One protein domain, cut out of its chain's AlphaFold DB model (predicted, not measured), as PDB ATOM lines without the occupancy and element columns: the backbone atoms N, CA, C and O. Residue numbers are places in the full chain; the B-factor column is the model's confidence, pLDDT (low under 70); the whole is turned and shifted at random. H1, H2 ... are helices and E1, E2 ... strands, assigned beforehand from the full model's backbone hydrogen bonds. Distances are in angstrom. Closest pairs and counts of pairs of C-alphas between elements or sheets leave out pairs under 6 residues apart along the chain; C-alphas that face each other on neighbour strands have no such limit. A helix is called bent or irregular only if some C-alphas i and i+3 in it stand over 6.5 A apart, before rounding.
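AT A GLANCE: This is residues 12 to 156 of the 269 residues of an uncharacterized protein of Candidatus Cloacimonetes bacterium (UniProt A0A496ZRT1). A small antiparallel sheet, E3 E4 E5, makes one end of the domain, and helices H3 to H7 make the rest of its length, with the long helix H3 through the middle and H5 at the far end. H4 packs across the first part of H3, the short helix H6 touches both H3 and H5, its centre making a triangle with theirs, and the small strand pair E1 E2 lies to one side, with H2 between it and the sheet. The printed part has 145 residues, with seven named helices and five named strands in the order E1 H1 E2 H2 E3 E4 E5 H3 H4 H5 H6 H7, a mixed class. It is compact, with a radius of gyration of the C-alphas of 14.6 A and spans of 41 by 34 by 30 A.

IN THESE COORDINATES: The larger sheet holds E3, residues 57 to 61, 11.1 A long and beginning at C-alpha 57 (-8.159, 22.070, 26.770), E4, residues 69 to 72, and E5, residues 78 to 81. H3, residues 84 to 101, is 26.7 A long and irregular, with C-alphas 85 and 88 7.2 A apart. H4 is residues 112 to 122, 15.4 A, and H5 residues 127 to 140, 19.8 A. H6 is residues 145 to 148, and H7, residues 150 to 155, ends at C-alpha 155 (0.669, -8.773, 32.778). Earlier come E1, residues 12 to 14, beginning at C-alpha 12 (-17.093, 2.231, 10.212), H1, residues 26 to 31, E2, residues 36 to 39, and H2, residues 41 to 47.

HOW THE PARTS SIT: E3, E4 and E5 form a meander, each strand the antiparallel neighbour of the one before; E3 and E4 are a hairpin, with N 59 and O 70 at 2.9 A, and so are E4 and E5, with N 81 and O 69 at 2.9 A. H2 only grazes this sheet with residues 43 to 47; the closest C-alphas of H2 and E5 are those of Arg 47 and Phe 80, 6.2 A. E1 and E2 are antiparallel, with N 13 and O 37 at 2.8 A. The closest C-alphas of E1 and H2, Glu 13 and Asn 44, are 6.2 A apart. H1 touches no helix. H3 touches H4 with its residues 87 to 92 alone, closest at the C-alphas of Gly 88 and His 120, 4.2 A, at a steep tilt of 52 degrees, opposite ways. The hub is H6, which touches H3, closest at the C-alphas of Phe 146 and Arg 92, 5.6 A, and H5, at Ile 147 and Ile 130, 6.4 A. H6 and H7 only just touch, only at the corner, with 3 pairs of C-alphas within 8 A, the closest those of Phe 146 and Phe 152, 6.3 A. Every O i to N i+4 pair is within hydrogen-bond range in H1, H2, H4 and H5; in H3 it is 12 of 14, in H7 0 of 2 with 3 of 3 O i to N i+3 pairs, and H6 is too short for such a pair.

THE WHOLE: The two C-alphas farthest apart are those of Gly 76 and Ile 138, 42.5 A. The printed part has no cut, and its one long link is E1 to H1, with 11 residues. Mean pLDDT of the printed part is 87.6; residues 23 to 26 and 107 to 111 are under 70.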
ATOM      1  N   ARG A  12     -17.887   3.220   9.490       87.69
ATOM      2  CA  ARG A  12     -17.093   2.231  10.212       87.69
ATOM      3  C   ARG A  12     -15.795   2.899  10.641       87.69
ATOM      4  O   ARG A  12     -14.973   3.204   9.777       87.69
ATOM      5  N   GLU A  13     -15.648   3.088  11.942       85.25
ATOM      6  CA  GLU A  13     -14.429   3.570  12.573       85.25
ATOM      7  C   GLU A  13     -13.411   2.438  12.654       85.25
ATOM      8  O   GLU A  13     -13.770   1.298  12.959       85.25
ATOM      9  N   HIS A  14     -12.152   2.773  12.405       88.50
ATOM     10  CA  HIS A  14     -11.015   1.886  12.608       88.50
ATOM     11  C   HIS A  14     -10.281   2.358  13.853       88.50
ATOM     12  O   HIS A  14      -9.478   3.279  13.743       88.50
ATOM     13  N   THR A  15     -10.532   1.768  15.025       90.06
ATOM     14  CA  THR A  15      -9.917   2.238  16.282       90.06
ATOM     15  C   THR A  15      -8.395   2.281  16.172       90.06
ATOM     16  O   THR A  15      -7.790   3.251  16.622       90.06
ATOM     17  N   TRP A  16      -7.770   1.340  15.460       88.25
ATOM     18  CA  TRP A  16      -6.390   1.513  14.999       88.25
ATOM     19  C   TRP A  16      -6.350   2.269  13.655       88.25
ATOM     20  O   TRP A  16      -6.908   1.767  12.673       88.25
ATOM     21  N   PRO A  17      -5.693   3.445  13.550       83.62
ATOM     22  CA  PRO A  17      -5.687   4.228  12.315       83.62
ATOM     23  C   PRO A  17      -5.142   3.447  11.111       83.62
ATOM     24  O   PRO A  17      -4.016   2.951  11.128       83.62
ATOM     25  N   GLN A  18      -5.911   3.400  10.016       80.19
ATOM     26  CA  GLN A  18      -5.509   2.677   8.798       80.19
ATOM     27  C   GLN A  18      -4.208   3.197   8.172       80.19
ATOM     28  O   GLN A  18      -3.540   2.456   7.459       80.19
ATOM     29  N   SER A  19      -3.861   4.466   8.402       78.12
ATOM     30  CA  SER A  19      -2.641   5.089   7.876       78.12
ATOM     31  C   SER A  19      -1.352   4.485   8.436       78.12
ATOM     32  O   SER A  19      -0.286   4.783   7.912       78.12
ATOM     33  N   LEU A  20      -1.443   3.671   9.492       75.62
ATOM     34  CA  LEU A  20      -0.306   3.031  10.157       75.62
ATOM     35  C   LEU A  20      -0.086   1.577   9.708       75.62
ATOM     36  O   LEU A  20       0.723   0.867  10.296       75.62
ATOM     37  N   PHE A  21      -0.826   1.100   8.704       77.88
ATOM     38  CA  PHE A  21      -0.674  -0.256   8.181       77.88
ATOM     39  C   PHE A  21       0.325  -0.299   7.017       77.88
ATOM     40  O   PHE A  21       0.234   0.506   6.091       77.88
ATOM     41  N   GLU A  22       1.231  -1.279   7.036       71.12
ATOM     42  CA  GLU A  22       2.067  -1.643   5.882       71.12
ATOM     43  C   GLU A  22       1.225  -2.350   4.791       71.12
ATOM     44  O   GLU A  22       0.184  -2.955   5.080       71.12
ATOM     45  N   GLU A  23       1.626  -2.233   3.517       63.44
ATOM     46  CA  GLU A  23       0.803  -2.628   2.353       63.44
ATOM     47  C   GLU A  23       0.471  -4.130   2.293       63.44
ATOM     48  O   GLU A  23      -0.608  -4.520   1.841       63.44
ATOM     49  N   ASP A  24       1.383  -4.980   2.748       56.44
ATOM     50  CA  ASP A  24       1.359  -6.438   2.641       56.44
ATOM     51  C   ASP A  24       0.431  -7.126   3.657       56.44
ATOM     52  O   ASP A  24      -0.079  -8.216   3.382       56.44
ATOM     53  N   GLU A  25       0.090  -6.458   4.764       63.16
ATOM     54  CA  GLU A  25      -0.845  -6.969   5.784       63.16
ATOM     55  C   GLU A  25      -2.169  -6.185   5.856       63.16
ATOM     56  O   GLU A  25      -3.047  -6.470   6.682       63.16
ATOM     57  N   LEU A  26      -2.350  -5.227   4.941       69.69
ATOM     58  CA  LEU A  26      -3.440  -4.256   4.944       69.69
ATOM     59  C   LEU A  26      -4.829  -4.901   4.984       69.69
ATOM     60  O   LEU A  26      -5.705  -4.430   5.705       69.69
ATOM     61  N   ALA A  27      -5.057  -5.970   4.216       74.06
ATOM     62  CA  ALA A  27      -6.388  -6.564   4.095       74.06
ATOM     63  C   ALA A  27      -6.871  -7.188   5.412       74.06
ATOM     64  O   ALA A  27      -8.003  -6.931   5.809       74.06
ATOM     65  N   GLN A  28      -6.011  -7.954   6.097       79.69
ATOM     66  CA  GLN A  28      -6.360  -8.642   7.346       79.69
ATOM     67  C   GLN A  28      -6.554  -7.638   8.482       79.69
ATOM     68  O   GLN A  28      -7.603  -7.633   9.124       79.69
ATOM     69  N   LYS A  29      -5.579  -6.735   8.655       85.44
ATOM     70  CA  LYS A  29      -5.601  -5.652   9.647       85.44
ATOM     71  C   LYS A  29      -6.838  -4.772   9.487       85.44
ATOM     72  O   LYS A  29      -7.553  -4.509  10.446       85.44
ATOM     73  N   LYS A  30      -7.169  -4.374   8.256       84.94
ATOM     74  CA  LYS A  30      -8.314  -3.498   7.964       84.94
ATOM     75  C   LYS A  30      -9.675  -4.159   8.177       84.94
ATOM     76  O   LYS A  30     -10.647  -3.428   8.378       84.94
ATOM     77  N   SER A  31      -9.772  -5.484   8.067       88.50
ATOM     78  CA  SER A  31     -11.037  -6.216   8.201       88.50
ATOM     79  C   SER A  31     -11.291  -6.802   9.586       88.50
ATOM     80  O   SER A  31     -12.389  -7.305   9.801       88.50
ATOM     81  N   ASP A  32     -10.316  -6.767  10.497       91.56
ATOM     82  CA  ASP A  32     -10.468  -7.347  11.833       91.56
ATOM     83  C   ASP A  32     -11.517  -6.587  12.660       91.56
ATOM     84  O   ASP A  32     -11.310  -5.449  13.066       91.56
ATOM     85  N   MET A  33     -12.663  -7.214  12.918       93.56
ATOM     86  CA  MET A  33     -13.807  -6.613  13.600       93.56
ATOM     87  C   MET A  33     -13.526  -6.282  15.065       93.56
ATOM     88  O   MET A  33     -14.272  -5.477  15.626       93.56
ATOM     89  N   HIS A  34     -12.462  -6.801  15.688       93.94
ATOM     90  CA  HIS A  34     -12.114  -6.462  17.075       93.94
ATOM     91  C   HIS A  34     -11.711  -4.995  17.274       93.94
ATOM     92  O   HIS A  34     -11.779  -4.517  18.399       93.94
ATOM     93  N   HIS A  35     -11.403  -4.246  16.209       92.25
ATOM     94  CA  HIS A  35     -11.171  -2.790  16.276       92.25
ATOM     95  C   HIS A  35     -12.118  -1.960  15.391       92.25
ATOM     96  O   HIS A  35     -11.910  -0.761  15.216       92.25
ATOM     97  N   LEU A  36     -13.166  -2.578  14.832       93.56
ATOM     98  CA  LEU A  36     -14.132  -1.903  13.962       93.56
ATOM     99  C   LEU A  36     -15.428  -1.596  14.706       93.56
ATOM    100  O   LEU A  36     -16.112  -2.515  15.161       93.56
ATOM    101  N   TYR A  37     -15.808  -0.318  14.738       93.12
ATOM    102  CA  TYR A  37     -17.002   0.148  15.448       93.12
ATOM    103  C   TYR A  37     -17.884   1.045  14.567       93.12
ATOM    104  O   TYR A  37     -17.371   1.800  13.737       93.12
ATOM    105  N   PRO A  38     -19.220   0.989  14.706       91.75
ATOM    106  CA  PRO A  38     -20.105   1.940  14.047       91.75
ATOM    107  C   PRO A  38     -19.986   3.319  14.709       91.75
ATOM    108  O   PRO A  38     -20.077   3.447  15.928       91.75
ATOM    109  N   THR A  39     -19.829   4.370  13.908       90.56
ATOM    110  CA  THR A  39     -19.666   5.744  14.401       90.56
ATOM    111  C   THR A  39     -20.437   6.759  13.560       90.56
ATOM    112  O   THR A  39     -20.805   6.507  12.409       90.56
ATOM    113  N   ASN A  40     -20.671   7.938  14.132       90.94
ATOM    114  CA  ASN A  40     -21.229   9.070  13.403       90.94
ATOM    115  C   ASN A  40     -20.181   9.632  12.425       90.94
ATOM    116  O   ASN A  40     -19.043   9.846  12.842       90.94
ATOM    117  N   PRO A  41     -20.534   9.942  11.161       88.50
ATOM    118  CA  PRO A  41     -19.574  10.426  10.168       88.50
ATOM    119  C   PRO A  41     -18.821  11.685  10.592       88.50
ATOM    120  O   PRO A  41     -17.624  11.776  10.356       88.50
ATOM    121  N   ASP A  42     -19.493  12.626  11.258       88.88
ATOM    122  CA  ASP A  42     -18.861  13.861  11.736       88.88
ATOM    123  C   ASP A  42     -17.773  13.564  12.780       88.88
ATOM    124  O   ASP A  42     -16.689  14.137  12.727       88.88
ATOM    125  N   VAL A  43     -18.048  12.616  13.684       90.94
ATOM    126  CA  VAL A  43     -17.107  12.171  14.722       90.94
ATOM    127  C   VAL A  43     -15.951  11.399  14.090       90.94
ATOM    128  O   VAL A  43     -14.800  11.669  14.409       90.94
ATOM    129  N   ASN A  44     -16.239  10.503  13.141       89.19
ATOM    130  CA  ASN A  44     -15.220   9.765  12.387       89.19
ATOM    131  C   ASN A  44     -14.272  10.707  11.633       89.19
ATOM    132  O   ASN A  44     -13.066  10.482  11.583       89.19
ATOM    133  N   ASN A  45     -14.828  11.736  10.989       88.88
ATOM    134  CA  ASN A  45     -14.052  12.688  10.201       88.88
ATOM    135  C   ASN A  45     -13.176  13.559  11.101       88.88
ATOM    136  O   ASN A  45     -12.039  13.837  10.737       88.88
ATOM    137  N   LEU A  46     -13.698  13.970  12.261       90.25
ATOM    138  CA  LEU A  46     -12.936  14.726  13.251       90.25
ATOM    139  C   LEU A  46     -11.818  13.883  13.868       90.25
ATOM    140  O   LEU A  46     -10.697  14.363  13.977       90.25
ATOM    141  N   ARG A  47     -12.116  12.634  14.244       90.00
ATOM    142  CA  ARG A  47     -11.146  11.723  14.854       90.00
ATOM    143  C   ARG A  47      -9.968  11.443  13.925       90.00
ATOM    144  O   ARG A  47      -8.842  11.377  14.401       90.00
ATOM    145  N   ALA A  48     -10.211  11.282  12.621       87.31
ATOM    146  CA  ALA A  48      -9.178  11.055  11.608       87.31
ATOM    147  C   ALA A  48      -8.144   9.984  12.035       87.31
ATOM    148  O   ALA A  48      -8.475   8.804  12.125       87.31
ATOM    149  N   ASN A  49      -6.902  10.393  12.289       85.00
ATOM    150  CA  ASN A  49      -5.818   9.577  12.838       85.00
ATOM    151  C   ASN A  49      -5.271  10.149  14.157       85.00
ATOM    152  O   ASN A  49      -4.141   9.831  14.519       85.00
ATOM    153  N   LEU A  50      -6.035  11.015  14.829       88.44
ATOM    154  CA  LEU A  50      -5.619  11.642  16.077       88.44
ATOM    155  C   LEU A  50      -5.354  10.575  17.150       88.44
ATOM    156  O   LEU A  50      -6.116   9.598  17.231       88.44
ATOM    157  N   PRO A  51      -4.317  10.775  17.983       88.38
ATOM    158  CA  PRO A  51      -4.079   9.924  19.133       88.38
ATOM    159  C   PRO A  51      -5.252  10.005  20.108       88.38
ATOM    160  O   PRO A  51      -5.947  11.024  20.203       88.38
ATOM    161  N   PHE A  52      -5.474   8.921  20.842       90.62
ATOM    162  CA  PHE A  52      -6.439   8.924  21.931       90.62
ATOM    163  C   PHE A  52      -5.814   9.539  23.179       90.62
ATOM    164  O   PHE A  52      -4.678   9.223  23.515       90.62
ATOM    165  N   GLY A  53      -6.560  10.384  23.885       91.31
ATOM    166  CA  GLY A  53      -6.103  10.936  25.154       91.31
ATOM    167  C   GLY A  53      -7.180  11.723  25.888       91.31
ATOM    168  O   GLY A  53      -8.244  12.001  25.337       91.31
ATOM    169  N   ASP A  54      -6.902  12.079  27.139       92.19
ATOM    170  CA  ASP A  54      -7.810  12.868  27.965       92.19
ATOM    171  C   ASP A  54      -7.619  14.354  27.668       92.19
ATOM    172  O   ASP A  54      -6.498  14.875  27.642       92.19
ATOM    173  N   ILE A  55      -8.732  15.059  27.453       94.69
ATOM    174  CA  ILE A  55      -8.695  16.470  27.081       94.69
ATOM    175  C   ILE A  55      -8.521  17.353  28.313       94.69
ATOM    176  O   ILE A  55      -9.380  17.412  29.193       94.69
ATOM    177  N   HIS A  56      -7.449  18.145  28.306       94.25
ATOM    178  CA  HIS A  56      -7.244  19.244  29.242       94.25
ATOM    179  C   HIS A  56      -7.828  20.562  28.712       94.25
ATOM    180  O   HIS A  56      -8.508  21.285  29.441       94.25
ATOM    181  N   THR A  57      -7.610  20.871  27.427       97.25
ATOM    182  CA  THR A  57      -8.159  22.070  26.770       97.25
ATOM    183  C   THR A  57      -9.116  21.676  25.656       97.25
ATOM    184  O   THR A  57      -8.692  21.154  24.633       97.25
ATOM    185  N   VAL A  58     -10.407  21.959  25.826       97.94
ATOM    186  CA  VAL A  58     -11.459  21.544  24.884       97.94
ATOM    187  C   VAL A  58     -11.562  22.504  23.698       97.94
ATOM    188  O   VAL A  58     -11.819  23.695  23.881       97.94
ATOM    189  N   PHE A  59     -11.442  21.977  22.479       97.50
ATOM    190  CA  PHE A  59     -11.715  22.707  21.233       97.50
ATOM    191  C   PHE A  59     -13.087  22.371  20.656       97.50
ATOM    192  O   PHE A  59     -13.730  23.220  20.037       97.50
ATOM    193  N   TRP A  60     -13.552  21.143  20.871       97.44
ATOM    194  CA  TRP A  60     -14.824  20.662  20.356       97.44
ATOM    195  C   TRP A  60     -15.450  19.617  21.284       97.44
ATOM    196  O   TRP A  60     -14.746  18.853  21.941       97.44
ATOM    197  N   VAL A  61     -16.785  19.578  21.308       96.69
ATOM    198  CA  VAL A  61     -17.592  18.606  22.059       96.69
ATOM    199  C   VAL A  61     -18.671  18.048  21.142       96.69
ATOM    200  O   VAL A  61     -19.319  18.802  20.409       96.69
ATOM    201  N   SER A  62     -18.891  16.738  21.204       93.56
ATOM    202  CA  SER A  62     -19.910  16.082  20.392       93.56
ATOM    203  C   SER A  62     -21.322  16.478  20.807       93.56
ATOM    204  O   SER A  62     -21.687  16.492  21.980       93.56
ATOM    205  N   ILE A  63     -22.157  16.755  19.802       91.75
ATOM    206  CA  ILE A  63     -23.588  17.023  19.988       91.75
ATOM    207  C   ILE A  63     -24.389  15.753  20.314       91.75
ATOM    208  O   ILE A  63     -25.537  15.848  20.738       91.75
ATOM    209  N   TYR A  64     -23.803  14.575  20.074       90.00
ATOM    210  CA  TYR A  64     -24.437  13.276  20.313       90.00
ATOM    211  C   TYR A  64     -24.169  12.762  21.728       90.00
ATOM    212  O   TYR A  64     -24.981  12.016  22.266       90.00
ATOM    213  N   ASP A  65     -23.033  13.153  22.307       92.44
ATOM    214  CA  ASP A  65     -22.617  12.814  23.664       92.44
ATOM    215  C   ASP A  65     -21.533  13.795  24.122       92.44
ATOM    216  O   ASP A  65     -20.466  13.873  23.516       92.44
ATOM    217  N   THR A  66     -21.788  14.534  25.197       94.44
ATOM    218  CA  THR A  66     -20.895  15.604  25.659       94.44
ATOM    219  C   THR A  66     -19.589  15.111  26.287       94.44
ATOM    220  O   THR A  66     -18.714  15.926  26.577       94.44
ATOM    221  N   THR A  67     -19.455  13.806  26.529       95.50
ATOM    222  CA  THR A  67     -18.215  13.195  27.036       95.50
ATOM    223  C   THR A  67     -17.175  12.998  25.932       95.50
ATOM    224  O   THR A  67     -15.985  13.016  26.214       95.50
ATOM    225  N   CYS A  68     -17.604  12.924  24.666       96.25
ATOM    226  CA  CYS A  68     -16.710  12.830  23.516       96.25
ATOM    227  C   CYS A  68     -16.198  14.211  23.088       96.25
ATOM    228  O   CYS A  68     -16.989  15.117  22.784       96.25
ATOM    229  N   LYS A  69     -14.871  14.366  23.056       97.00
ATOM    230  CA  LYS A  69     -14.195  15.659  22.914       97.00
ATOM    231  C   LYS A  69     -12.987  15.576  21.983       97.00
ATOM    232  O   LYS A  69     -12.405  14.521  21.764       97.00
ATOM    233  N   TYR A  70     -12.606  16.734  21.462       95.81
ATOM    234  CA  TYR A  70     -11.342  16.959  20.765       95.81
ATOM    235  C   TYR A  70     -10.708  18.241  21.300       95.81
ATOM    236  O   TYR A  70     -11.411  19.211  21.617       95.81
ATOM    237  N   GLY A  71      -9.386  18.246  21.415       95.69
ATOM    238  CA  GLY A  71      -8.649  19.344  22.016       95.69
ATOM    239  C   GLY A  71      -7.201  18.980  22.304       95.69
ATOM    240  O   GLY A  71      -6.634  18.135  21.617       95.69
ATOM    241  N   LEU A  72      -6.624  19.616  23.322       94.25
ATOM    242  CA  LEU A  72      -5.256  19.350  23.771       94.25
ATOM    243  C   LEU A  72      -5.232  18.519  25.054       94.25
ATOM    244  O   LEU A  72      -6.023  18.787  25.968       94.25
ATOM    245  N   ASN A  73      -4.280  17.591  25.145       90.94
ATOM    246  CA  ASN A  73      -3.920  16.891  26.380       90.94
ATOM    247  C   ASN A  73      -3.151  17.812  27.358       90.94
ATOM    248  O   ASN A  73      -2.995  19.016  27.120       90.94
ATOM    249  N   MET A  74      -2.686  17.261  28.487       89.88
ATOM    250  CA  MET A  74      -1.907  18.018  29.484       89.88
ATOM    251  C   MET A  74      -0.552  18.514  28.957       89.88
ATOM    252  O   MET A  74      -0.084  19.562  29.403       89.88
ATOM    253  N   ASP A  75       0.039  17.806  27.995       87.81
ATOM    254  CA  ASP A  75       1.316  18.157  27.365       87.81
ATOM    255  C   ASP A  75       1.161  19.169  26.214       87.81
ATOM    256  O   ASP A  75       2.147  19.663  25.663       87.81
ATOM    257  N   GLY A  76      -0.078  19.548  25.879       89.94
ATOM    258  CA  GLY A  76      -0.386  20.494  24.809       89.94
ATOM    259  C   GLY A  76      -0.423  19.870  23.409       89.94
ATOM    260  O   GLY A  76      -0.387  20.610  22.426       89.94
ATOM    261  N   GLU A  77      -0.499  18.546  23.311       88.56
ATOM    262  CA  GLU A  77      -0.625  17.788  22.065       88.56
ATOM    263  C   GLU A  77      -2.102  17.581  21.709       88.56
ATOM    264  O   GLU A  77      -2.945  17.387  22.589       88.56
ATOM    265  N   GLU A  78      -2.434  17.627  20.417       91.75
ATOM    266  CA  GLU A  78      -3.801  17.383  19.953       91.75
ATOM    267  C   GLU A  78      -4.181  15.909  20.093       91.75
ATOM    268  O   GLU A  78      -3.491  15.034  19.574       91.75
ATOM    269  N   CYS A  79      -5.317  15.635  20.729       91.50
ATOM    270  CA  CYS A  79      -5.832  14.280  20.880       91.50
ATOM    271  C   CYS A  79      -7.365  14.241  20.839       91.50
ATOM    272  O   CYS A  79      -8.060  15.265  20.826       91.50
ATOM    273  N   PHE A  80      -7.893  13.024  20.768       93.44
ATOM    274  CA  PHE A  80      -9.316  12.735  20.735       93.44
ATOM    275  C   PHE A  80      -9.721  11.900  21.954       93.44
ATOM    276  O   PHE A  80      -9.117  10.872  22.252       93.44
ATOM    277  N   GLU A  81     -10.795  12.307  22.621       94.56
ATOM    278  CA  GLU A  81     -11.376  11.601  23.761       94.56
ATOM    279  C   GLU A  81     -12.714  10.990  23.314       94.56
ATOM    280  O   GLU A  81     -13.646  11.726  22.956       94.56
ATOM    281  N   PRO A  82     -12.835   9.648  23.268       94.81
ATOM    282  CA  PRO A  82     -14.092   9.002  22.937       94.81
ATOM    283  C   PRO A  82     -15.095   9.198  24.080       94.81
ATOM    284  O   PRO A  82     -14.780   9.733  25.139       94.81
ATOM    285  N   ARG A  83     -16.338   8.767  23.850       95.31
ATOM    286  CA  ARG A  83     -17.369   8.772  24.897       95.31
ATOM    287  C   ARG A  83     -16.900   7.951  26.093       95.31
ATOM    288  O   ARG A  83     -16.282   6.911  25.878       95.31
ATOM    289  N   ASP A  84     -17.268   8.363  27.302       95.56
ATOM    290  CA  ASP A  84     -16.802   7.706  28.533       95.56
ATOM    291  C   ASP A  84     -17.094   6.198  28.536       95.56
ATOM    292  O   ASP A  84     -16.226   5.413  28.886       95.56
ATOM    293  N   CYS A  85     -18.269   5.788  28.046       93.44
ATOM    294  CA  CYS A  85     -18.691   4.383  27.944       93.44
ATOM    295  C   CYS A  85     -18.041   3.586  26.795       93.44
ATOM    296  O   CYS A  85     -18.545   2.531  26.425       93.44
ATOM    297  N   HIS A  86     -17.064   4.161  26.099       95.62
ATOM    298  CA  HIS A  86     -16.339   3.514  25.004       95.62
ATOM    299  C   HIS A  86     -14.818   3.632  25.182       95.62
ATOM    300  O   HIS A  86     -14.051   3.195  24.321       95.62
ATOM    301  N   LYS A  87     -14.361   4.257  26.273       95.69
ATOM    302  CA  LYS A  87     -12.936   4.430  26.564       95.69
ATOM    303  C   LYS A  87     -12.268   3.072  26.783       95.69
ATOM    304  O   LYS A  87     -11.206   2.814  26.214       95.69
ATOM    305  N   GLY A  88     -12.918   2.182  27.530       96.69
ATOM    306  CA  GLY A  88     -12.448   0.827  27.792       96.69
ATOM    307  C   GLY A  88     -12.439  -0.041  26.539       96.69
ATOM    308  O   GLY A  88     -11.430  -0.685  26.255       96.69
ATOM    309  N   ASP A  89     -13.512   0.006  25.746       97.06
ATOM    310  CA  ASP A  89     -13.604  -0.701  24.463       97.06
ATOM    311  C   ASP A  89     -12.457  -0.314  23.523       97.06
ATOM    312  O   ASP A  89     -11.808  -1.169  22.915       97.06
ATOM    313  N   ALA A  90     -12.196   0.995  23.399       94.94
ATOM    314  CA  ALA A  90     -11.128   1.512  22.558       94.94
ATOM    315  C   ALA A  90      -9.755   1.046  23.061       94.94
ATOM    316  O   ALA A  90      -8.944   0.575  22.261       94.94
ATOM    317  N   ALA A  91      -9.516   1.100  24.374       94.94
ATOM    318  CA  ALA A  91      -8.280   0.615  24.981       94.94
ATOM    319  C   ALA A  91      -8.055  -0.881  24.722       94.94
ATOM    320  O   ALA A  91      -7.006  -1.270  24.206       94.94
ATOM    321  N   ARG A  92      -9.057  -1.727  24.984       95.12
ATOM    322  CA  ARG A  92      -8.968  -3.177  24.749       95.12
ATOM    323  C   ARG A  92      -8.818  -3.528  23.276       95.12
ATOM    324  O   ARG A  92      -8.131  -4.500  22.959       95.12
ATOM    325  N   ALA A  93      -9.422  -2.762  22.367       94.62
ATOM    326  CA  ALA A  93      -9.214  -2.924  20.931       94.62
ATOM    327  C   ALA A  93      -7.763  -2.616  20.526       94.62
ATOM    328  O   ALA A  93      -7.179  -3.374  19.750       94.62
ATOM    329  N   LEU A  94      -7.163  -1.552  21.073       92.25
ATOM    330  CA  LEU A  94      -5.763  -1.195  20.819       92.25
ATOM    331  C   LEU A  94      -4.792  -2.221  21.414       92.25
ATOM    332  O   LEU A  94      -3.909  -2.690  20.700       92.25
ATOM    333  N   PHE A  95      -4.988  -2.644  22.668       91.12
ATOM    334  CA  PHE A  95      -4.174  -3.696  23.288       91.12
ATOM    335  C   PHE A  95      -4.236  -5.003  22.502       91.12
ATOM    336  O   PHE A  95      -3.208  -5.634  22.244       91.12
ATOM    337  N   TYR A  96      -5.440  -5.402  22.084       91.38
ATOM    338  CA  TYR A  96      -5.628  -6.568  21.232       91.38
ATOM    339  C   TYR A  96      -4.832  -6.440  19.946       91.38
ATOM    340  O   TYR A  96      -4.111  -7.366  19.594       91.38
ATOM    341  N   PHE A  97      -4.945  -5.307  19.261       88.69
ATOM    342  CA  PHE A  97      -4.311  -5.107  17.969       88.69
ATOM    343  C   PHE A  97      -2.780  -5.092  18.081       88.69
ATOM    344  O   PHE A  97      -2.111  -5.729  17.267       88.69
ATOM    345  N   ALA A  98      -2.246  -4.465  19.136       86.25
ATOM    346  CA  ALA A  98      -0.820  -4.452  19.449       86.25
ATOM    347  C   ALA A  98      -0.265  -5.874  19.606       86.25
ATOM    348  O   ALA A  98       0.697  -6.248  18.942       86.25
ATOM    349  N   ILE A  99      -0.933  -6.720  20.398       82.00
ATOM    350  CA  ILE A  99      -0.529  -8.125  20.574       82.00
ATOM    351  C   ILE A  99      -0.796  -8.963  19.327       82.00
ATOM    352  O   ILE A  99      -0.020  -9.862  19.001       82.00
ATOM    353  N   ARG A 100      -1.905  -8.694  18.631       83.25
ATOM    354  CA  ARG A 100      -2.362  -9.504  17.501       83.25
ATOM    355  C   ARG A 100      -1.383  -9.482  16.343       83.25
ATOM    356  O   ARG A 100      -1.209 -10.503  15.663       83.25
ATOM    357  N   TYR A 101      -0.835  -8.298  16.115       81.69
ATOM    358  CA  TYR A 101      -0.021  -7.962  14.963       81.69
ATOM    359  C   TYR A 101       1.420  -7.604  15.333       81.69
ATOM    360  O   TYR A 101       2.158  -7.214  14.437       81.69
ATOM    361  N   ASP A 102       1.808  -7.761  16.605       76.38
ATOM    362  CA  ASP A 102       3.142  -7.412  17.122       76.38
ATOM    363  C   ASP A 102       3.523  -5.963  16.766       76.38
ATOM    364  O   ASP A 102       4.587  -5.675  16.223       76.38
ATOM    365  N   MET A 103       2.575  -5.048  16.988       78.62
ATOM    366  CA  MET A 103       2.687  -3.637  16.624       78.62
ATOM    367  C   MET A 103       2.766  -2.778  17.877       78.62
ATOM    368  O   MET A 103       1.890  -2.857  18.736       78.62
ATOM    369  N   GLU A 104       3.775  -1.914  17.938       80.31
ATOM    370  CA  GLU A 104       3.873  -0.874  18.962       80.31
ATOM    371  C   GLU A 104       2.595  -0.020  18.956       80.31
ATOM    372  O   GLU A 104       2.024   0.260  17.892       80.31
ATOM    373  N   LEU A 105       2.119   0.359  20.147       81.69
ATOM    374  CA  LEU A 105       0.948   1.226  20.265       81.69
ATOM    375  C   LEU A 105       1.176   2.510  19.449       81.69
ATOM    376  O   LEU A 105       2.288   3.042  19.428       81.69
ATOM    377  N   PRO A 106       0.143   2.998  18.743       71.25
ATOM    378  CA  PRO A 106       0.298   4.135  17.854       71.25
ATOM    379  C   PRO A 106       0.713   5.387  18.639       71.25
ATOM    380  O   PRO A 106       0.023   5.780  19.572       71.25
ATOM    381  N   ASP A 107       1.813   5.999  18.188       60.81
ATOM    382  CA  ASP A 107       2.446   7.226  18.702       60.81
ATOM    383  C   ASP A 107       3.038   7.108  20.129       60.81
ATOM    384  O   ASP A 107       2.415   7.393  21.143       60.81
ATOM    385  N   ILE A 108       4.301   6.667  20.180       47.22
ATOM    386  CA  ILE A 108       5.092   6.192  21.341       47.22
ATOM    387  C   ILE A 108       5.495   7.311  22.333       47.22
ATOM    388  O   ILE A 108       6.469   7.191  23.076       47.22
ATOM    389  N   THR A 109       4.784   8.435  22.406       43.47
ATOM    390  CA  THR A 109       5.011   9.358  23.528       43.47
ATOM    391  C   THR A 109       4.386   8.732  24.781       43.47
ATOM    392  O   THR A 109       3.177   8.526  24.855       43.47
ATOM    393  N   GLY A 110       5.255   8.329  25.720       52.31
ATOM    394  CA  GLY A 110       5.049   7.340  26.798       52.31
ATOM    395  C   GLY A 110       3.871   7.497  27.772       52.31
ATOM    396  O   GLY A 110       3.779   6.738  28.727       52.31
ATOM    397  N   TRP A 111       2.942   8.427  27.554       57.91
ATOM    398  CA  TRP A 111       1.697   8.541  28.319       57.91
ATOM    399  C   TRP A 111       0.555   7.670  27.754       57.91
ATOM    400  O   TRP A 111      -0.416   7.393  28.461       57.91
ATOM    401  N   HIS A 112       0.662   7.185  26.509       75.12
ATOM    402  CA  HIS A 112      -0.409   6.429  25.842       75.12
ATOM    403  C   HIS A 112      -0.753   5.092  26.511       75.12
ATOM    404  O   HIS A 112      -1.925   4.733  26.605       75.12
ATOM    405  N   GLN A 113       0.227   4.332  27.002       83.25
ATOM    406  CA  GLN A 113      -0.080   3.084  27.706       83.25
ATOM    407  C   GLN A 113      -0.833   3.354  29.015       83.25
ATOM    408  O   GLN A 113      -1.796   2.652  29.323       83.25
ATOM    409  N   GLU A 114      -0.379   4.336  29.794       85.94
ATOM    410  CA  GLU A 114      -0.929   4.629  31.118       85.94
ATOM    411  C   GLU A 114      -2.397   5.038  31.021       85.94
ATOM    412  O   GLU A 114      -3.238   4.466  31.715       85.94
ATOM    413  N   ILE A 115      -2.723   5.929  30.081       89.31
ATOM    414  CA  ILE A 115      -4.103   6.368  29.873       89.31
ATOM    415  C   ILE A 115      -5.011   5.239  29.377       89.31
ATOM    416  O   ILE A 115      -6.134   5.101  29.852       89.31
ATOM    417  N   LEU A 116      -4.533   4.373  28.476       92.06
ATOM    418  CA  LEU A 116      -5.329   3.235  28.009       92.06
ATOM    419  C   LEU A 116      -5.552   2.210  29.131       92.06
ATOM    420  O   LEU A 116      -6.630   1.620  29.214       92.06
ATOM    421  N   LYS A 117      -4.567   2.009  30.018       91.69
ATOM    422  CA  LYS A 117      -4.709   1.152  31.207       91.69
ATOM    423  C   LYS A 117      -5.688   1.754  32.217       91.69
ATOM    424  O   LYS A 117      -6.503   1.022  32.782       91.69
ATOM    425  N   GLU A 118      -5.658   3.072  32.407       93.38
ATOM    426  CA  GLU A 118      -6.644   3.788  33.221       93.38
ATOM    427  C   GLU A 118      -8.050   3.618  32.641       93.38
ATOM    428  O   GLU A 118      -8.937   3.126  33.336       93.38
ATOM    429  N   TRP A 119      -8.235   3.911  31.353       95.38
ATOM    430  CA  TRP A 119      -9.510   3.764  30.653       95.38
ATOM    431  C   TRP A 119     -10.061   2.343  30.745       95.38
ATOM    432  O   TRP A 119     -11.215   2.162  31.126       95.38
ATOM    433  N   HIS A 120      -9.224   1.335  30.488       95.00
ATOM    434  CA  HIS A 120      -9.563  -0.081  30.660       95.00
ATOM    435  C   HIS A 120     -10.056  -0.411  32.074       95.00
ATOM    436  O   HIS A 120     -10.995  -1.187  32.235       95.00
ATOM    437  N   THR A 121      -9.441   0.192  33.093       94.06
ATOM    438  CA  THR A 121      -9.799  -0.027  34.501       94.06
ATOM    439  C   THR A 121     -11.098   0.686  34.877       94.06
ATOM    440  O   THR A 121     -11.924   0.134  35.606       94.06
ATOM    441  N   THR A 122     -11.285   1.920  34.406       94.56
ATOM    442  CA  THR A 122     -12.456   2.747  34.734       94.56
ATOM    443  C   THR A 122     -13.712   2.358  33.956       94.56
ATOM    444  O   THR A 122     -14.817   2.586  34.446       94.56
ATOM    445  N   ASP A 123     -13.543   1.746  32.782       96.50
ATOM    446  CA  ASP A 123     -14.603   1.281  31.885       96.50
ATOM    447  C   ASP A 123     -14.408  -0.227  31.587       96.50
ATOM    448  O   ASP A 123     -13.897  -0.611  30.526       96.50
ATOM    449  N   PRO A 124     -14.708  -1.114  32.560       95.69
ATOM    450  CA  PRO A 124     -14.517  -2.559  32.418       95.69
ATOM    451  C   PRO A 124     -15.488  -3.163  31.388       95.69
ATOM    452  O   PRO A 124     -16.536  -2.566  31.138       95.69
ATOM    453  N   PRO A 125     -15.211  -4.364  30.837       96.88
ATOM    454  CA  PRO A 125     -16.088  -4.951  29.834       96.88
ATOM    455  C   PRO A 125     -17.525  -5.118  30.306       96.88
ATOM    456  O   PRO A 125     -17.796  -5.708  31.359       96.88
ATOM    457  N   ASP A 126     -18.447  -4.627  29.488       95.19
ATOM    458  CA  ASP A 126     -19.874  -4.720  29.739       95.19
ATOM    459  C   ASP A 126     -20.517  -5.881  28.958       95.19
ATOM    460  O   ASP A 126     -19.889  -6.588  28.163       95.19
ATOM    461  N   SER A 127     -21.814  -6.106  29.178       96.06
ATOM    462  CA  SER A 127     -22.539  -7.175  28.481       96.06
ATOM    463  C   SER A 127     -22.576  -6.996  26.961       96.06
ATOM    464  O   SER A 127     -22.658  -7.989  26.235       96.06
ATOM    465  N   SER A 128     -22.564  -5.753  26.477       95.31
ATOM    466  CA  SER A 128     -22.623  -5.440  25.049       95.31
ATOM    467  C   SER A 128     -21.299  -5.796  24.382       95.31
ATOM    468  O   SER A 128     -21.295  -6.443  23.335       95.31
ATOM    469  N   GLU A 129     -20.184  -5.437  25.013       96.56
ATOM    470  CA  GLU A 129     -18.837  -5.725  24.538       96.56
ATOM    471  C   GLU A 129     -18.536  -7.231  24.569       96.56
ATOM    472  O   GLU A 129     -18.063  -7.782  23.573       96.56
ATOM    473  N   ILE A 130     -18.907  -7.929  25.651       93.12
ATOM    474  CA  ILE A 130     -18.787  -9.393  25.744       93.12
ATOM    475  C   ILE A 130     -19.607 -10.070  24.637       93.12
ATOM    476  O   ILE A 130     -19.093 -10.931  23.923       93.12
ATOM    477  N   THR A 131     -20.862  -9.653  24.434       96.00
ATOM    478  CA  THR A 131     -21.715 -10.200  23.362       96.00
ATOM    479  C   THR A 131     -21.104  -9.947  21.985       96.00
ATOM    480  O   THR A 131     -21.083 -10.843  21.143       96.00
ATOM    481  N   ARG A 132     -20.539  -8.757  21.755       95.75
ATOM    482  CA  ARG A 132     -19.835  -8.440  20.510       95.75
ATOM    483  C   ARG A 132     -18.623  -9.351  20.302       95.75
ATOM    484  O   ARG A 132     -18.416  -9.814  19.185       95.75
ATOM    485  N   ASN A 133     -17.846  -9.641  21.349       93.88
ATOM    486  CA  ASN A 133     -16.702 -10.560  21.279       93.88
ATOM    487  C   ASN A 133     -17.141 -11.990  20.893       93.88
ATOM    488  O   ASN A 133     -16.462 -12.653  20.106       93.88
ATOM    489  N   GLU A 134     -18.309 -12.445  21.369       90.44
ATOM    490  CA  GLU A 134     -18.937 -13.708  20.933       90.44
ATOM    491  C   GLU A 134     -19.319 -13.691  19.451       90.44
ATOM    492  O   GLU A 134     -18.993 -14.615  18.705       90.44
ATOM    493  N   GLU A 135     -19.977 -12.628  18.994       93.88
ATOM    494  CA  GLU A 135     -20.402 -12.505  17.598       93.88
ATOM    495  C   GLU A 135     -19.214 -12.425  16.634       93.88
ATOM    496  O   GLU A 135     -19.217 -13.077  15.587       93.88
ATOM    497  N   VAL A 136     -18.169 -11.673  16.999       91.25
ATOM    498  CA  VAL A 136     -16.930 -11.602  16.215       91.25
ATOM    499  C   VAL A 136     -16.254 -12.970  16.164       91.25
ATOM    500  O   VAL A 136     -15.818 -13.388  15.092       91.25
ATOM    501  N   TYR A 137     -16.216 -13.705  17.277       87.56
ATOM    502  CA  TYR A 137     -15.626 -15.041  17.316       87.56
ATOM    503  C   TYR A 137     -16.298 -16.017  16.349       87.56
ATOM    504  O   TYR A 137     -15.608 -16.755  15.649       87.56
ATOM    505  N   ILE A 138     -17.629 -15.988  16.253       85.75
ATOM    506  CA  ILE A 138     -18.382 -16.842  15.322       85.75
ATOM    507  C   ILE A 138     -17.989 -16.571  13.858       85.75
ATOM    508  O   ILE A 138     -18.066 -17.474  13.026       85.75
ATOM    509  N   LEU A 139     -17.572 -15.343  13.532       87.88
ATOM    510  CA  LEU A 139     -17.271 -14.912  12.164       87.88
ATOM    511  C   LEU A 139     -15.778 -14.969  11.806       87.88
ATOM    512  O   LEU A 139     -15.447 -15.245  10.654       87.88
ATOM    513  N   GLN A 140     -14.886 -14.688  12.758       85.94
ATOM    514  CA  GLN A 140     -13.436 -14.602  12.539       85.94
ATOM    515  C   GLN A 140     -12.623 -15.712  13.207       85.94
ATOM    516  O   GLN A 140     -11.426 -15.829  12.947       85.94
ATOM    517  N   GLU A 141     -13.251 -16.513  14.068       81.44
ATOM    518  CA  GLU A 141     -12.628 -17.617  14.807       81.44
ATOM    519  C   GLU A 141     -11.464 -17.190  15.727       81.44
ATOM    520  O   GLU A 141     -10.623 -18.007  16.107       81.44
ATOM    521  N   ASN A 142     -11.428 -15.920  16.143       82.25
ATOM    522  CA  ASN A 142     -10.500 -15.396  17.142       82.25
ATOM    523  C   ASN A 142     -11.183 -14.418  18.113       82.25
ATOM    524  O   ASN A 142     -12.187 -13.786  17.785       82.25
ATOM    525  N   ARG A 143     -10.631 -14.309  19.324       87.75
ATOM    526  CA  ARG A 143     -11.176 -13.533  20.450       87.75
ATOM    527  C   ARG A 143     -10.276 -12.354  20.791       87.75
ATOM    528  O   ARG A 143      -9.057 -12.465  20.647       87.75
ATOM    529  N   ASN A 144     -10.861 -11.286  21.325       92.19
ATOM    530  CA  ASN A 144     -10.099 -10.283  22.056       92.19
ATOM    531  C   ASN A 144      -9.907 -10.757  23.519       92.19
ATOM    532  O   ASN A 144     -10.881 -10.802  24.274       92.19
ATOM    533  N   PRO A 145      -8.672 -11.099  23.940       88.62
ATOM    534  CA  PRO A 145      -8.386 -11.624  25.272       88.62
ATOM    535  C   PRO A 145      -8.647 -10.605  26.365       88.62
ATOM    536  O   PRO A 145      -8.923 -11.004  27.481       88.62
ATOM    537  N   PHE A 146      -8.544  -9.311  26.075       93.62
ATOM    538  CA  PHE A 146      -8.688  -8.272  27.089       93.62
ATOM    539  C   PHE A 146     -10.155  -8.003  27.434       93.62
ATOM    540  O   PHE A 146     -10.429  -7.374  28.450       93.62
ATOM    541  N   ILE A 147     -11.087  -8.508  26.616       92.81
ATOM    542  CA  ILE A 147     -12.523  -8.552  26.921       92.81
ATOM    543  C   ILE A 147     -12.836  -9.781  27.787       92.81
ATOM    544  O   ILE A 147     -13.553  -9.670  28.775       92.81
ATOM    545  N   ASP A 148     -12.273 -10.945  27.445       86.56
ATOM    546  CA  ASP A 148     -12.509 -12.205  28.174       86.56
ATOM    547  C   ASP A 148     -11.791 -12.261  29.526       86.56
ATOM    548  O   ASP A 148     -12.313 -12.791  30.505       86.56
ATOM    549  N   HIS A 149     -10.583 -11.707  29.549       84.62
ATOM    550  CA  HIS A 149      -9.631 -11.709  30.649       84.62
ATOM    551  C   HIS A 149      -9.004 -10.312  30.806       84.62
ATOM    552  O   HIS A 149      -7.846 -10.094  30.426       84.62
ATOM    553  N   PRO A 150      -9.753  -9.332  31.351       89.25
ATOM    554  CA  PRO A 150      -9.270  -7.965  31.566       89.25
ATOM    555  C   PRO A 150      -7.969  -7.879  32.365       89.25
ATOM    556  O   PRO A 150      -7.169  -6.970  32.150       89.25
ATOM    557  N   GLU A 151      -7.730  -8.844  33.252       84.44
ATOM    558  CA  GLU A 151      -6.526  -8.953  34.072       84.44
ATOM    559  C   GLU A 151      -5.238  -9.161  33.259       84.44
ATOM    560  O   GLU A 151      -4.142  -8.946  33.772       84.44
ATOM    561  N   PHE A 152      -5.328  -9.569  31.988       84.44
ATOM    562  CA  PHE A 152      -4.146  -9.761  31.143       84.44
ATOM    563  C   PHE A 152      -3.454  -8.451  30.767       84.44
ATOM    564  O   PHE A 152      -2.265  -8.481  30.450       84.44
ATOM    565  N   VAL A 153      -4.155  -7.315  30.831       86.19
ATOM    566  CA  VAL A 153      -3.562  -5.992  30.576       86.19
ATOM    567  C   VAL A 153      -2.431  -5.693  31.571       86.19
ATOM    568  O   VAL A 153      -1.395  -5.160  31.180       86.19
ATOM    569  N   ASP A 154      -2.578  -6.108  32.831       82.44
ATOM    570  CA  ASP A 154      -1.588  -5.858  33.891       82.44
ATOM    571  C   ASP A 154      -0.338  -6.743  33.771       82.44
ATOM    572  O   ASP A 154       0.703  -6.466  34.367       82.44
ATOM    573  N   LEU A 155      -0.424  -7.823  32.992       75.31
ATOM    574  CA  LEU A 155       0.669  -8.773  32.778       75.31
ATOM    575  C   LEU A 155       1.576  -8.379  31.604       75.31
ATOM    576  O   LEU A 155       2.576  -9.055  31.347       75.31
ATOM    577  N   ILE A 156       1.221  -7.326  30.866       76.62
ATOM    578  CA  ILE A 156       1.899  -6.906  29.642       76.62
ATOM    579  C   ILE A 156       2.381  -5.465  29.797       76.62
ATOM    580  O   ILE A 156       1.612  -4.553  30.115       76.62
TER     581      ILE A 156